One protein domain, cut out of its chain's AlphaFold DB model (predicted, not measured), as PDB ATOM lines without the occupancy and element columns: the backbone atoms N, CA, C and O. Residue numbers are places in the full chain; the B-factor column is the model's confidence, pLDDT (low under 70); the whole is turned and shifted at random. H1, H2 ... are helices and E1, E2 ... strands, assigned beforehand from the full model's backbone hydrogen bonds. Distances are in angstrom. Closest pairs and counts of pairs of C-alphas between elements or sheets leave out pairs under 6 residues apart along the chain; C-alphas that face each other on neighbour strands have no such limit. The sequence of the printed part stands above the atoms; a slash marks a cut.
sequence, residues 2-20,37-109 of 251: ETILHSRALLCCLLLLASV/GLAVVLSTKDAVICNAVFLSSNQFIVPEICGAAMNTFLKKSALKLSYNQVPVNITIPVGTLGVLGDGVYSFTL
ATOM      1  N   GLU A   2       3.112 -41.550   0.314       32.03
ATOM      2  CA  GLU A   2       1.878 -40.946   0.868       32.03
ATOM      3  C   GLU A   2       1.807 -40.833   2.404       32.03
ATOM      4  O   GLU A   2       1.141 -39.941   2.932       32.03
ATOM      5  N   THR A   3       2.508 -41.692   3.148       34.34
ATOM      6  CA  THR A   3       2.507 -41.704   4.625       34.34
ATOM      7  C   THR A   3       3.273 -40.535   5.251       34.34
ATOM      8  O   THR A   3       2.938 -40.103   6.351       34.34
ATOM      9  N   ILE A   4       4.257 -39.970   4.542       40.94
ATOM     10  CA  ILE A   4       5.029 -38.800   4.997       40.94
ATOM     11  C   ILE A   4       4.242 -37.498   4.770       40.94
ATOM     12  O   ILE A   4       4.363 -36.561   5.554       40.94
ATOM     13  N   LEU A   5       3.400 -37.441   3.733       40.44
ATOM     14  CA  LEU A   5       2.553 -36.277   3.453       40.44
ATOM     15  C   LEU A   5       1.417 -36.146   4.486       40.44
ATOM     16  O   LEU A   5       1.124 -35.049   4.954       40.44
ATOM     17  N   HIS A   6       0.832 -37.275   4.906       40.09
ATOM     18  CA  HIS A   6      -0.254 -37.307   5.894       40.09
ATOM     19  C   HIS A   6       0.180 -36.878   7.304       40.09
ATOM     20  O   HIS A   6      -0.561 -36.155   7.968       40.09
ATOM     21  N   SER A   7       1.371 -37.274   7.770       42.00
ATOM     22  CA  SER A   7       1.867 -36.868   9.096       42.00
ATOM     23  C   SER A   7       2.241 -35.382   9.159       42.00
ATOM     24  O   SER A   7       2.052 -34.740  10.191       42.00
ATOM     25  N   ARG A   8       2.705 -34.811   8.041       52.41
ATOM     26  CA  ARG A   8       3.069 -33.389   7.926       52.41
ATOM     27  C   ARG A   8       1.855 -32.471   7.861       52.41
ATOM     28  O   ARG A   8       1.832 -31.458   8.554       52.41
ATOM     29  N   ALA A   9       0.832 -32.848   7.098       46.72
ATOM     30  CA  ALA A   9      -0.400 -32.068   7.017       46.72
ATOM     31  C   ALA A   9      -1.159 -32.048   8.358       46.72
ATOM     32  O   ALA A   9      -1.695 -31.016   8.751       46.72
ATOM     33  N   LEU A  10      -1.117 -33.152   9.117       44.44
ATOM     34  CA  LEU A  10      -1.707 -33.227  10.456       44.44
ATOM     35  C   LEU A  10      -1.008 -32.282  11.453       44.44
ATOM     36  O   LEU A  10      -1.682 -31.579  12.202       44.44
ATOM     37  N   LEU A  11       0.329 -32.220  11.434       48.75
ATOM     38  CA  LEU A  11       1.104 -31.318  12.293       48.75
ATOM     39  C   LEU A  11       0.928 -29.841  11.893       48.75
ATOM     40  O   LEU A  11       0.848 -28.975  12.760       48.75
ATOM     41  N   CYS A  12       0.799 -29.559  10.594       50.09
ATOM     42  CA  CYS A  12       0.494 -28.228  10.067       50.09
ATOM     43  C   CYS A  12      -0.901 -27.744  10.508       50.09
ATOM     44  O   CYS A  12      -1.032 -26.634  11.018       50.09
ATOM     45  N   CYS A  13      -1.922 -28.610  10.446       50.91
ATOM     46  CA  CYS A  13      -3.241 -28.331  11.027       50.91
ATOM     47  C   CYS A  13      -3.158 -28.032  12.533       50.91
ATOM     48  O   CYS A  13      -3.831 -27.121  13.005       50.91
ATOM     49  N   LEU A  14      -2.331 -28.760  13.293       50.16
ATOM     50  CA  LEU A  14      -2.121 -28.519  14.728       50.16
ATOM     51  C   LEU A  14      -1.435 -27.172  15.018       50.16
ATOM     52  O   LEU A  14      -1.820 -26.498  15.970       50.16
ATOM     53  N   LEU A  15      -0.471 -26.753  14.192       53.94
ATOM     54  CA  LEU A  15       0.202 -25.452  14.313       53.94
ATOM     55  C   LEU A  15      -0.732 -24.286  13.961       53.94
ATOM     56  O   LEU A  15      -0.802 -23.311  14.710       53.94
ATOM     57  N   LEU A  16      -1.519 -24.417  12.889       56.72
ATOM     58  CA  LEU A  16      -2.555 -23.442  12.531       56.72
ATOM     59  C   LEU A  16      -3.572 -23.297  13.672       56.72
ATOM     60  O   LEU A  16      -3.865 -22.187  14.113       56.72
ATOM     61  N   LEU A  17      -4.016 -24.417  14.250       52.81
ATOM     62  CA  LEU A  17      -4.950 -24.434  15.377       52.81
ATOM     63  C   LEU A  17      -4.368 -23.904  16.693       52.81
ATOM     64  O   LEU A  17      -5.156 -23.653  17.601       52.81
ATOM     65  N   ALA A  18      -3.054 -23.728  16.842       52.03
ATOM     66  CA  ALA A  18      -2.428 -23.140  18.034       52.03
ATOM     67  C   ALA A  18      -2.103 -21.642  17.872       52.03
ATOM     68  O   ALA A  18      -1.845 -20.966  18.865       52.03
ATOM     69  N   SER A  19      -2.155 -21.125  16.644       65.38
ATOM     70  CA  SER A  19      -1.788 -19.745  16.316       65.38
ATOM     71  C   SER A  19      -2.850 -18.712  16.722       65.38
ATOM     72  O   SER A  19      -4.029 -19.034  16.890       65.38
ATOM     73  N   VAL A  20      -2.420 -17.458  16.885       76.06
ATOM     74  CA  VAL A  20      -3.316 -16.291  16.949       76.06
ATOM     75  C   VAL A  20      -4.045 -16.126  15.613       76.06
ATOM     76  O   VAL A  20      -3.509 -16.513  14.579       76.06
ATOM     77  N   GLY A  37     -12.585  -9.887  -4.727       93.69
ATOM     78  CA  GLY A  37     -12.307 -11.308  -4.563       93.69
ATOM     79  C   GLY A  37     -11.920 -11.760  -3.156       93.69
ATOM     80  O   GLY A  37     -11.882 -12.964  -2.929       93.69
ATOM     81  N   LEU A  38     -11.654 -10.859  -2.207       95.25
ATOM     82  CA  LEU A  38     -11.234 -11.253  -0.865       95.25
ATOM     83  C   LEU A  38     -12.324 -12.042  -0.125       95.25
ATOM     84  O   LEU A  38     -13.501 -11.673  -0.107       95.25
ATOM     85  N   ALA A  39     -11.888 -13.105   0.535       95.12
ATOM     86  CA  ALA A  39     -12.701 -13.951   1.378       95.12
ATOM     87  C   ALA A  39     -11.883 -14.565   2.521       95.12
ATOM     88  O   ALA A  39     -10.657 -14.480   2.563       95.12
ATOM     89  N   VAL A  40     -12.574 -15.246   3.430       95.62
ATOM     90  CA  VAL A  40     -11.980 -16.001   4.533       95.62
ATOM     91  C   VAL A  40     -12.528 -17.420   4.569       95.62
ATOM     92  O   VAL A  40     -13.730 -17.650   4.429       95.62
ATOM     93  N   VAL A  41     -11.638 -18.385   4.756       96.75
ATOM     94  CA  VAL A  41     -11.969 -19.794   4.951       96.75
ATOM     95  C   VAL A  41     -12.132 -20.045   6.441       96.75
ATOM     96  O   VAL A  41     -11.239 -19.767   7.244       96.75
ATOM     97  N   LEU A  42     -13.271 -20.614   6.808       95.94
ATOM     98  CA  LEU A  42     -13.674 -20.875   8.180       95.94
ATOM     99  C   LEU A  42     -13.966 -22.363   8.375       95.94
ATOM    100  O   LEU A  42     -14.439 -23.069   7.483       95.94
ATOM    101  N   SER A  43     -13.763 -22.843   9.593       94.56
ATOM    102  CA  SER A  43     -14.372 -24.095  10.035       94.56
ATOM    103  C   SER A  43     -15.898 -23.959  10.143       94.56
ATOM    104  O   SER A  43     -16.456 -22.861  10.155       94.56
ATOM    105  N   THR A  44     -16.602 -25.079  10.322       91.44
ATOM    106  CA  THR A  44     -18.054 -25.078  10.584       91.44
ATOM    107  C   THR A  44     -18.448 -24.320  11.856       91.44
ATOM    108  O   THR A  44     -19.589 -23.881  11.960       91.44
ATOM    109  N   LYS A  45     -17.504 -24.107  12.784       91.69
ATOM    110  CA  LYS A  45     -17.679 -23.348  14.033       91.69
ATOM    111  C   LYS A  45     -17.164 -21.903  13.950       91.69
ATOM    112  O   LYS A  45     -16.842 -21.329  14.982       91.69
ATOM    113  N   ASP A  46     -16.994 -21.363  12.743       92.75
ATOM    114  CA  ASP A  46     -16.530 -19.983  12.501       92.75
ATOM    115  C   ASP A  46     -15.093 -19.689  12.961       92.75
ATOM    116  O   ASP A  46     -14.659 -18.541  12.955       92.75
ATOM    117  N   ALA A  47     -14.318 -20.721  13.313       92.44
ATOM    118  CA  ALA A  47     -12.887 -20.549  13.528       92.44
ATOM    119  C   ALA A  47     -12.178 -20.267  12.196       92.44
ATOM    120  O   ALA A  47     -12.372 -21.027  11.242       92.44
ATOM    121  N   VAL A  48     -11.359 -19.220  12.156       93.06
ATOM    122  CA  VAL A  48     -10.590 -18.804  10.979       93.06
ATOM    123  C   VAL A  48      -9.513 -19.838  10.660       93.06
ATOM    124  O   VAL A  48      -8.794 -20.300  11.546       93.06
ATOM    125  N   ILE A  49      -9.427 -20.223   9.388       92.25
ATOM    126  CA  ILE A  49      -8.399 -21.131   8.870       92.25
ATOM    127  C   ILE A  49      -7.339 -20.337   8.110       92.25
ATOM    128  O   ILE A  49      -6.151 -20.497   8.385       92.25
ATOM    129  N   CYS A  50      -7.770 -19.513   7.156       94.56
ATOM    130  CA  CYS A  50      -6.931 -18.600   6.382       94.56
ATOM    131  C   CYS A  50      -7.808 -17.640   5.563       94.56
ATOM    132  O   CYS A  50      -9.024 -17.818   5.484       94.56
ATOM    133  N   ASN A  51      -7.190 -16.675   4.895       96.69
ATOM    134  CA  ASN A  51      -7.814 -15.870   3.852       96.69
ATOM    135  C   ASN A  51      -7.678 -16.546   2.482       96.69
ATOM    136  O   ASN A  51      -6.776 -17.350   2.238       96.69
ATOM    137  N   ALA A  52      -8.597 -16.197   1.590       96.88
ATOM    138  CA  ALA A  52      -8.682 -16.684   0.226       96.88
ATOM    139  C   ALA A  52      -9.008 -15.535  -0.727       96.88
ATOM    140  O   ALA A  52      -9.552 -14.507  -0.320       96.88
ATOM    141  N   VAL A  53      -8.716 -15.729  -2.013       96.81
ATOM    142  CA  VAL A  53      -9.069 -14.754  -3.047       96.81
ATOM    143  C   VAL A  53      -9.722 -15.427  -4.243       96.81
ATOM    144  O   VAL A  53      -9.133 -16.312  -4.858       96.81
ATOM    145  N   PHE A  54     -10.924 -14.987  -4.600       95.69
ATOM    146  CA  PHE A  54     -11.610 -15.379  -5.825       95.69
ATOM    147  C   PHE A  54     -10.964 -14.741  -7.051       95.69
ATOM    148  O   PHE A  54     -10.896 -13.516  -7.146       95.69
ATOM    149  N   LEU A  55     -10.559 -15.573  -8.011       94.00
ATOM    150  CA  LEU A  55     -10.102 -15.141  -9.340       94.00
ATOM    151  C   LEU A  55     -11.202 -15.280 -10.401       94.00
ATOM    152  O   LEU A  55     -11.156 -14.643 -11.450       94.00
ATOM    153  N   SER A  56     -12.213 -16.101 -10.123       93.88
ATOM    154  CA  SER A  56     -13.434 -16.216 -10.914       93.88
ATOM    155  C   SER A  56     -14.633 -16.389  -9.979       93.88
ATOM    156  O   SER A  56     -14.479 -16.516  -8.763       93.88
ATOM    157  N   SER A  57     -15.846 -16.415 -10.532       91.75
ATOM    158  CA  SER A  57     -17.060 -16.572  -9.728       91.75
ATOM    159  C   SER A  57     -17.110 -17.888  -8.951       91.75
ATOM    160  O   SER A  57     -17.865 -17.993  -7.998       91.75
ATOM    161  N   ASN A  58     -16.352 -18.909  -9.345       93.56
ATOM    162  CA  ASN A  58     -16.365 -20.221  -8.701       93.56
ATOM    163  C   ASN A  58     -14.969 -20.747  -8.352       93.56
ATOM    164  O   ASN A  58     -14.861 -21.864  -7.856       93.56
ATOM    165  N   GLN A  59     -13.912 -19.977  -8.603       95.50
ATOM    166  CA  GLN A  59     -12.542 -20.383  -8.324       95.50
ATOM    167  C   GLN A  59     -11.877 -19.391  -7.382       95.50
ATOM    168  O   GLN A  59     -11.881 -18.183  -7.631       95.50
ATOM    169  N   PHE A  60     -11.261 -19.917  -6.329       96.38
ATOM    170  CA  PHE A  60     -10.446 -19.139  -5.408       96.38
ATOM    171  C   PHE A  60      -9.086 -19.785  -5.190       96.38
ATOM    172  O   PHE A  60      -8.919 -20.999  -5.339       96.38
ATOM    173  N   ILE A  61      -8.126 -18.952  -4.807       97.50
ATOM    174  CA  ILE A  61      -6.768 -19.357  -4.480       97.50
ATOM    175  C   ILE A  61      -6.450 -19.107  -3.008       97.50
ATOM    176  O   ILE A  61      -6.974 -18.181  -2.384       97.50
ATOM    177  N   VAL A  62      -5.570 -19.948  -2.470       96.19
ATOM    178  CA  VAL A  62      -4.971 -19.838  -1.134       96.19
ATOM    179  C   VAL A  62      -3.489 -20.225  -1.215       96.19
ATOM    180  O   VAL A  62      -3.113 -20.998  -2.101       96.19
ATOM    181  N   PRO A  63      -2.627 -19.753  -0.298       90.88
ATOM    182  CA  PRO A  63      -1.239 -20.204  -0.236       90.88
ATOM    183  C   PRO A  63      -1.152 -21.702   0.077       90.88
ATOM    184  O   PRO A  63      -2.055 -22.282   0.695       90.88
ATOM    185  N   GLU A  64      -0.041 -22.331  -0.299       86.69
ATOM    186  CA  GLU A  64       0.202 -23.773  -0.138       86.69
ATOM    187  C   GLU A  64      -0.100 -24.332   1.252       86.69
ATOM    188  O   GLU A  64      -0.702 -25.401   1.378       86.69
ATOM    189  N   ILE A  65       0.281 -23.592   2.294       81.94
ATOM    190  CA  ILE A  65       0.135 -24.008   3.682       81.94
ATOM    191  C   ILE A  65      -1.343 -24.092   4.058       81.94
ATOM    192  O   ILE A  65      -1.768 -25.054   4.701       81.94
ATOM    193  N   CYS A  66      -2.152 -23.143   3.575       89.12
ATOM    194  CA  CYS A  66      -3.589 -23.204   3.770       89.12
ATOM    195  C   CYS A  66      -4.213 -24.298   2.904       89.12
ATOM    196  O   CYS A  66      -5.002 -25.093   3.410       89.12
ATOM    197  N   GLY A  67      -3.822 -24.415   1.633       91.38
ATOM    198  CA  GLY A  67      -4.353 -25.444   0.738       91.38
ATOM    199  C   GLY A  67      -4.114 -26.867   1.250       91.38
ATOM    200  O   GLY A  67      -5.027 -27.696   1.248       91.38
ATOM    201  N   ALA A  68      -2.925 -27.144   1.791       87.38
ATOM    202  CA  ALA A  68      -2.598 -28.425   2.417       87.38
ATOM    203  C   ALA A  68      -3.458 -28.708   3.663       87.38
ATOM    204  O   ALA A  68      -3.942 -29.834   3.852       87.38
ATOM    205  N   ALA A  69      -3.688 -27.691   4.502       86.62
ATOM    206  CA  ALA A  69      -4.562 -27.801   5.665       86.62
ATOM    207  C   ALA A  69      -6.025 -28.024   5.252       86.62
ATOM    208  O   ALA A  69      -6.676 -28.944   5.750       86.62
ATOM    209  N   MET A  70      -6.526 -27.254   4.285       93.25
ATOM    210  CA  MET A  70      -7.871 -27.390   3.724       93.25
ATOM    211  C   MET A  70      -8.096 -28.781   3.140       93.25
ATOM    212  O   MET A  70      -9.048 -29.442   3.537       93.25
ATOM    213  N   ASN A  71      -7.193 -29.286   2.293       92.62
ATOM    214  CA  ASN A  71      -7.281 -30.644   1.743       92.62
ATOM    215  C   ASN A  71      -7.315 -31.724   2.836       92.62
ATOM    216  O   ASN A  71      -7.883 -32.797   2.640       92.62
ATOM    217  N   THR A  72      -6.722 -31.462   4.001       88.62
ATOM    218  CA  THR A  72      -6.780 -32.375   5.150       88.62
ATOM    219  C   THR A  72      -8.125 -32.304   5.864       88.62
ATOM    220  O   THR A  72      -8.709 -33.349   6.161       88.62
ATOM    221  N   PHE A  73      -8.651 -31.101   6.108       90.69
ATOM    222  CA  PHE A  73      -9.975 -30.912   6.709       90.69
ATOM    223  C   PHE A  73     -11.094 -31.441   5.811       90.69
ATOM    224  O   PHE A  73     -11.944 -32.199   6.281       90.69
ATOM    225  N   LEU A  74     -11.048 -31.123   4.517       94.88
ATOM    226  CA  LEU A  74     -12.070 -31.457   3.525       94.88
ATOM    227  C   LEU A  74     -12.179 -32.960   3.250       94.88
ATOM    228  O   LEU A  74     -13.186 -33.398   2.710       94.88
ATOM    229  N   LYS A  75     -11.226 -33.785   3.704       93.12
ATOM    230  CA  LYS A  75     -11.384 -35.252   3.741       93.12
ATOM    231  C   LYS A  75     -12.406 -35.732   4.777       93.12
ATOM    232  O   LYS A  75     -12.830 -36.881   4.712       93.12
ATOM    233  N   LYS A  76     -12.736 -34.908   5.777       93.00
ATOM    234  CA  LYS A  76     -13.526 -35.316   6.953       93.00
ATOM    235  C   LYS A  76     -14.672 -34.369   7.298       93.00
ATOM    236  O   LYS A  76     -15.632 -34.803   7.925       93.00
ATOM    237  N   SER A  77     -14.568 -33.092   6.948       94.25
ATOM    238  CA  SER A  77     -15.558 -32.069   7.276       94.25
ATOM    239  C   SER A  77     -15.622 -31.025   6.176       94.25
ATOM    240  O   SER A  77     -14.597 -30.659   5.610       94.25
ATOM    241  N   ALA A  78     -16.821 -30.507   5.927       95.81
ATOM    242  CA  ALA A  78     -16.986 -29.313   5.119       95.81
ATOM    243  C   ALA A  78     -16.296 -28.117   5.795       95.81
ATOM    244  O   ALA A  78     -16.114 -28.095   7.021       95.81
ATOM    245  N   LEU A  79     -15.948 -27.123   4.986       96.56
ATOM    246  CA  LEU A  79     -15.509 -25.806   5.438       96.56
ATOM    247  C   LEU A  79     -16.528 -24.756   4.989       96.56
ATOM    248  O   LEU A  79     -17.407 -25.024   4.167       96.56
ATOM    249  N   LYS A  80     -16.425 -23.559   5.549       95.62
ATOM    250  CA  LYS A  80     -17.179 -22.387   5.116       95.62
ATOM    251  C   LYS A  80     -16.226 -21.412   4.450       95.62
ATOM    252  O   LYS A  80     -15.053 -21.345   4.805       95.62
ATOM    253  N   LEU A  81     -16.740 -20.651   3.503       94.19
ATOM    254  CA  LEU A  81     -16.039 -19.527   2.919       94.19
ATOM    255  C   LEU A  81     -16.955 -18.314   3.049       94.19
ATOM    256  O   LEU A  81     -18.114 -18.363   2.642       94.19
ATOM    257  N   SER A  82     -16.442 -17.273   3.693       93.12
ATOM    258  CA  SER A  82     -17.159 -16.043   4.010       93.12
ATOM    259  C   SER A  82     -16.552 -14.876   3.243       93.12
ATOM    260  O   SER A  82     -15.331 -14.747   3.181       93.12
ATOM    261  N   TYR A  83     -17.386 -14.026   2.659       90.06
ATOM    262  CA  TYR A  83     -16.970 -12.860   1.874       90.06
ATOM    263  C   TYR A  83     -17.974 -11.714   2.044       90.06
ATOM    264  O   TYR A  83     -19.058 -11.935   2.585       90.06
ATOM    265  N   ASN A  84     -17.642 -10.529   1.514       82.62
ATOM    266  CA  ASN A  84     -18.481  -9.317   1.500       82.62
ATOM    267  C   ASN A  84     -18.501  -8.522   2.830       82.62
ATOM    268  O   ASN A  84     -18.028  -8.982   3.867       82.62
ATOM    269  N   GLN A  85     -19.035  -7.293   2.789       76.31
ATOM    270  CA  GLN A  85     -19.149  -6.391   3.947       76.31
ATOM    271  C   GLN A  85     -20.129  -6.923   4.999       76.31
ATOM    272  O   GLN A  85     -19.891  -6.803   6.197       76.31
ATOM    273  N   VAL A  86     -21.238  -7.505   4.538       80.31
ATOM    274  CA  VAL A  86     -22.108  -8.354   5.354       80.31
ATOM    275  C   VAL A  86     -21.764  -9.790   4.971       80.31
ATOM    276  O   VAL A  86     -22.061 -10.169   3.835       80.31
ATOM    277  N   PRO A  87     -21.122 -10.563   5.867       79.50
ATOM    278  CA  PRO A  87     -20.637 -11.905   5.573       79.50
ATOM    279  C   PRO A  87     -21.680 -12.809   4.909       79.50
ATOM    280  O   PRO A  87     -22.660 -13.223   5.533       79.50
ATOM    281  N   VAL A  88     -21.447 -13.150   3.642       84.56
ATOM    282  CA  VAL A  88     -22.170 -14.212   2.939       84.56
ATOM    283  C   VAL A  88     -21.344 -15.481   3.049       84.56
ATOM    284  O   VAL A  88     -20.177 -15.501   2.670       84.56
ATOM    285  N   ASN A  89     -21.961 -16.547   3.553       90.19
ATOM    286  CA  ASN A  89     -21.311 -17.839   3.714       90.19
ATOM    287  C   ASN A  89     -21.697 -18.785   2.581       90.19
ATOM    288  O   ASN A  89     -22.879 -19.010   2.325       90.19
ATOM    289  N   ILE A  90     -20.698 -19.413   1.974       91.75
ATOM    290  CA  ILE A  90     -20.868 -20.585   1.117       91.75
ATOM    291  C   ILE A  90     -20.192 -21.792   1.767       91.75
ATOM    292  O   ILE A  90     -19.223 -21.667   2.521       91.75
ATOM    293  N   THR A  91     -20.711 -22.982   1.493       94.44
ATOM    294  CA  THR A  91     -20.101 -24.228   1.958       94.44
ATOM    295  C   THR A  91     -19.088 -24.721   0.934       94.44
ATOM    296  O   THR A  91     -19.402 -24.799  -0.248       94.44
ATOM    297  N   ILE A  92     -17.899 -25.095   1.403       95.94
ATOM    298  CA  ILE A  92     -16.933 -25.899   0.654       95.94
ATOM    299  C   ILE A  92     -17.212 -27.370   1.009       95.94
ATOM    300  O   ILE A  92     -16.965 -27.766   2.157       95.94
ATOM    301  N   PRO A  93     -17.763 -28.180   0.085       95.38
ATOM    302  CA  PRO A  93     -18.164 -29.552   0.381       95.38
ATOM    303  C   PRO A  93     -16.992 -30.454   0.780       95.38
ATOM    304  O   PRO A  93     -15.861 -30.282   0.317       95.38
ATOM    305  N   VAL A  94     -17.289 -31.477   1.588       96.44
ATOM    306  CA  VAL A  94     -16.367 -32.601   1.829       96.44
ATOM    307  C   VAL A  94     -15.939 -33.192   0.483       96.44
ATOM    308  O   VAL A  94     -16.766 -33.391  -0.399       96.44
ATOM    309  N   GLY A  95     -14.652 -33.487   0.335       94.62
ATOM    310  CA  GLY A  95     -14.078 -34.040  -0.890       94.62
ATOM    311  C   GLY A  95     -13.645 -32.996  -1.918       94.62
ATOM    312  O   GLY A  95     -13.005 -33.372  -2.895       94.62
ATOM    313  N   THR A  96     -13.906 -31.702  -1.696       95.69
ATOM    314  CA  THR A  96     -13.344 -30.640  -2.543       95.69
ATOM    315  C   THR A  96     -11.827 -30.614  -2.362       95.69
ATOM    316  O   THR A  96     -11.334 -30.301  -1.277       95.69
ATOM    317  N   LEU A  97     -11.082 -30.966  -3.408       93.94
ATOM    318  CA  LEU A  97      -9.621 -30.979  -3.390       93.94
ATOM    319  C   LEU A  97      -9.081 -29.826  -4.224       93.94
ATOM    320  O   LEU A  97      -9.451 -29.658  -5.385       93.94
ATOM    321  N   GLY A  98      -8.183 -29.049  -3.630       94.25
ATOM    322  CA  GLY A  98      -7.457 -28.017  -4.348       94.25
ATOM    323  C   GLY A  98      -6.323 -28.612  -5.179       94.25
ATOM    324  O   GLY A  98      -5.725 -29.626  -4.805       94.25
ATOM    325  N   VAL A  99      -5.980 -27.921  -6.261       94.75
ATOM    326  CA  VAL A  99      -4.854 -28.239  -7.145       94.75
ATOM    327  C   VAL A  99      -3.725 -27.247  -6.882       94.75
ATOM    328  O   VAL A  99      -3.948 -26.042  -6.960       94.75
ATOM    329  N   LEU A 100      -2.529 -27.748  -6.565       90.56
ATOM    330  CA  LEU A 100      -1.333 -26.926  -6.382       90.56
ATOM    331  C   LEU A 100      -0.729 -26.556  -7.742       90.56
ATOM    332  O   LEU A 100      -0.424 -27.445  -8.538       90.56
ATOM    333  N   GLY A 101      -0.508 -25.265  -7.966       87.44
ATOM    334  CA  GLY A 101       0.250 -24.722  -9.090       87.44
ATOM    335  C   GLY A 101       0.955 -23.440  -8.660       87.44
ATOM    336  O   GLY A 101       0.379 -22.645  -7.926       87.44
ATOM    337  N   ASP A 102       2.216 -23.269  -9.057       82.56
ATOM    338  CA  ASP A 102       3.007 -22.053  -8.800       82.56
ATOM    339  C   ASP A 102       3.000 -21.570  -7.330       82.56
ATOM    340  O   ASP A 102       3.021 -20.378  -7.039       82.56
ATOM    341  N   GLY A 103       2.970 -22.508  -6.374       80.19
ATOM    342  CA  GLY A 103       2.972 -22.210  -4.934       80.19
ATOM    343  C   GLY A 103       1.614 -21.886  -4.314       80.19
ATOM    344  O   GLY A 103       1.528 -21.702  -3.103       80.19
ATOM    345  N   VAL A 104       0.534 -21.854  -5.090       91.44
ATOM    346  CA  VAL A 104      -0.823 -21.622  -4.574       91.44
ATOM    347  C   VAL A 104      -1.735 -22.800  -4.887       91.44
ATOM    348  O   VAL A 104      -1.601 -23.472  -5.908       91.44
ATOM    349  N   TYR A 105      -2.682 -23.079  -3.995       95.19
ATOM    350  CA  TYR A 105      -3.761 -24.011  -4.299       95.19
ATOM    351  C   TYR A 105      -4.928 -23.260  -4.906       95.19
ATOM    352  O   TYR A 105      -5.426 -22.307  -4.312       95.19
ATOM    353  N   SER A 106      -5.414 -23.762  -6.033       96.94
ATOM    354  CA  SER A 106      -6.684 -23.360  -6.621       96.94
ATOM    355  C   SER A 106      -7.773 -24.359  -6.247       96.94
ATOM    356  O   SER A 106      -7.624 -25.565  -6.459       96.94
ATOM    357  N   PHE A 107      -8.890 -23.858  -5.737       97.44
ATOM    358  CA  PHE A 107     -10.087 -24.629  -5.419       97.44
ATOM    359  C   PHE A 107     -11.234 -24.182  -6.320       97.44
ATOM    360  O   PHE A 107     -11.402 -22.991  -6.574       97.44
ATOM    361  N   THR A 108     -12.032 -25.142  -6.787       96.44
ATOM    362  CA  THR A 108     -13.233 -24.874  -7.589       96.44
ATOM    363  C   THR A 108     -14.463 -25.254  -6.783       96.44
ATOM    364  O   THR A 108     -14.499 -26.313  -6.162       96.44
ATOM    365  N   LEU A 109     -15.454 -24.374  -6.786       93.00
ATOM    366  CA  LEU A 109     -16.739 -24.550  -6.132       93.00
ATOM    367  C   LEU A 109     -17.799 -24.943  -7.157       93.00
ATOM    368  O   LEU A 109     -17.811 -24.430  -8.277       93.00
TER     369      LEU A 109
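AT A GLANCE: This is residues 2 to 20 and 37 to 109 of the 251 residues of an uncharacterized protein of Biomphalaria glabrata (UniProt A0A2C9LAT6). A strongly twisted sheet of seven strands, curled like part of a barrel, wraps partly round one helix, H2, which lies in its hollow near the middle of the whole. A second helix, H1, crosses H2 on the side away from the sheet and makes much of the length. The printed part has 92 residues, with two named helices and seven named strands in the order H1 E1 E2 E3 H2 E4 E5 E6 E7. The sheet's order is E5 E4 E1 E2 E3 E7 E6, all antiparallel, and the class is mixed, helices and strands. The whole is compact, with a radius of gyration of the C-alphas of 12.5 A and spans of 39 by 27 by 22 A.

IN THESE COORDINATES: H1, residues 2 to 16, begins at C-alpha 2 at (1.878, -40.946, 0.868) and is 21.5 A long. E1 is residues 38 to 42. E2, residues 48 to 54, is the longest strand at 17.2 A. E3, residues 59 to 63, is followed directly by H2, residues 64 to 73, 14.2 A long, with C-alpha 64 at (0.202, -23.773, -0.138). E4 is residues 79 to 83, E5 residues 88 to 92 and E6 residues 99 to 101. E7, residues 104 to 108, ends at C-alpha 108 at (-13.233, -24.874, -7.589).

HOW THE PARTS SIT: E1, E2 and E3 form a meander, each strand the antiparallel neighbour of the one before. In the hairpin E1 and E2, N 39 and O 52 are 2.9 A apart, within hydrogen-bond range. The pairing of E2 is staggered: it pairs with E1 over residues 48 to 53 and with E3 over residues 53 to 54, where N 61 and O 53 are 2.8 A apart. Beyond E3, N 105 of E7 and O 62 are 2.8 A apart; in the hairpin E6 and E7, N 99 and O 106 are 2.9 A apart. On the other side of E1 from E2, N 40 and O 82 of E4 are 2.8 A apart, and in the hairpin E4 and E5, N 92 and O 79 are 2.8 A apart. E5 and E6 are the edge strands and are apart. H2 is on the sheet, in two layers, the helix on one face; the closest C-alphas of H2 and E7, Glu 64 and Val 104, are 5.0 A apart. H1 touches H2 with residues 9 to 13 alone, about perpendicular at 80 degrees; their closest C-alphas, Cys 13 and Ala 69, are 5.5 A apart. H1 is only just not on the sheet, with 4 pairs of C-alphas within 10 A. In H2 every O i to N i+4 pair is within hydrogen-bond range, in H1 10 of 11.

THE WHOLE: The two C-alphas farthest apart, Thr 3 and Val 86, are 41.5 A apart. Residues 21 to 36 are not printed, and C-alphas 20 and 37 are 23.8 A apart across the cut. Of the links that are printed whole, E5 to E6 is short and the others are tight. The mean pLDDT of the printed part is 83.3; residues 2 to 19 are under 70.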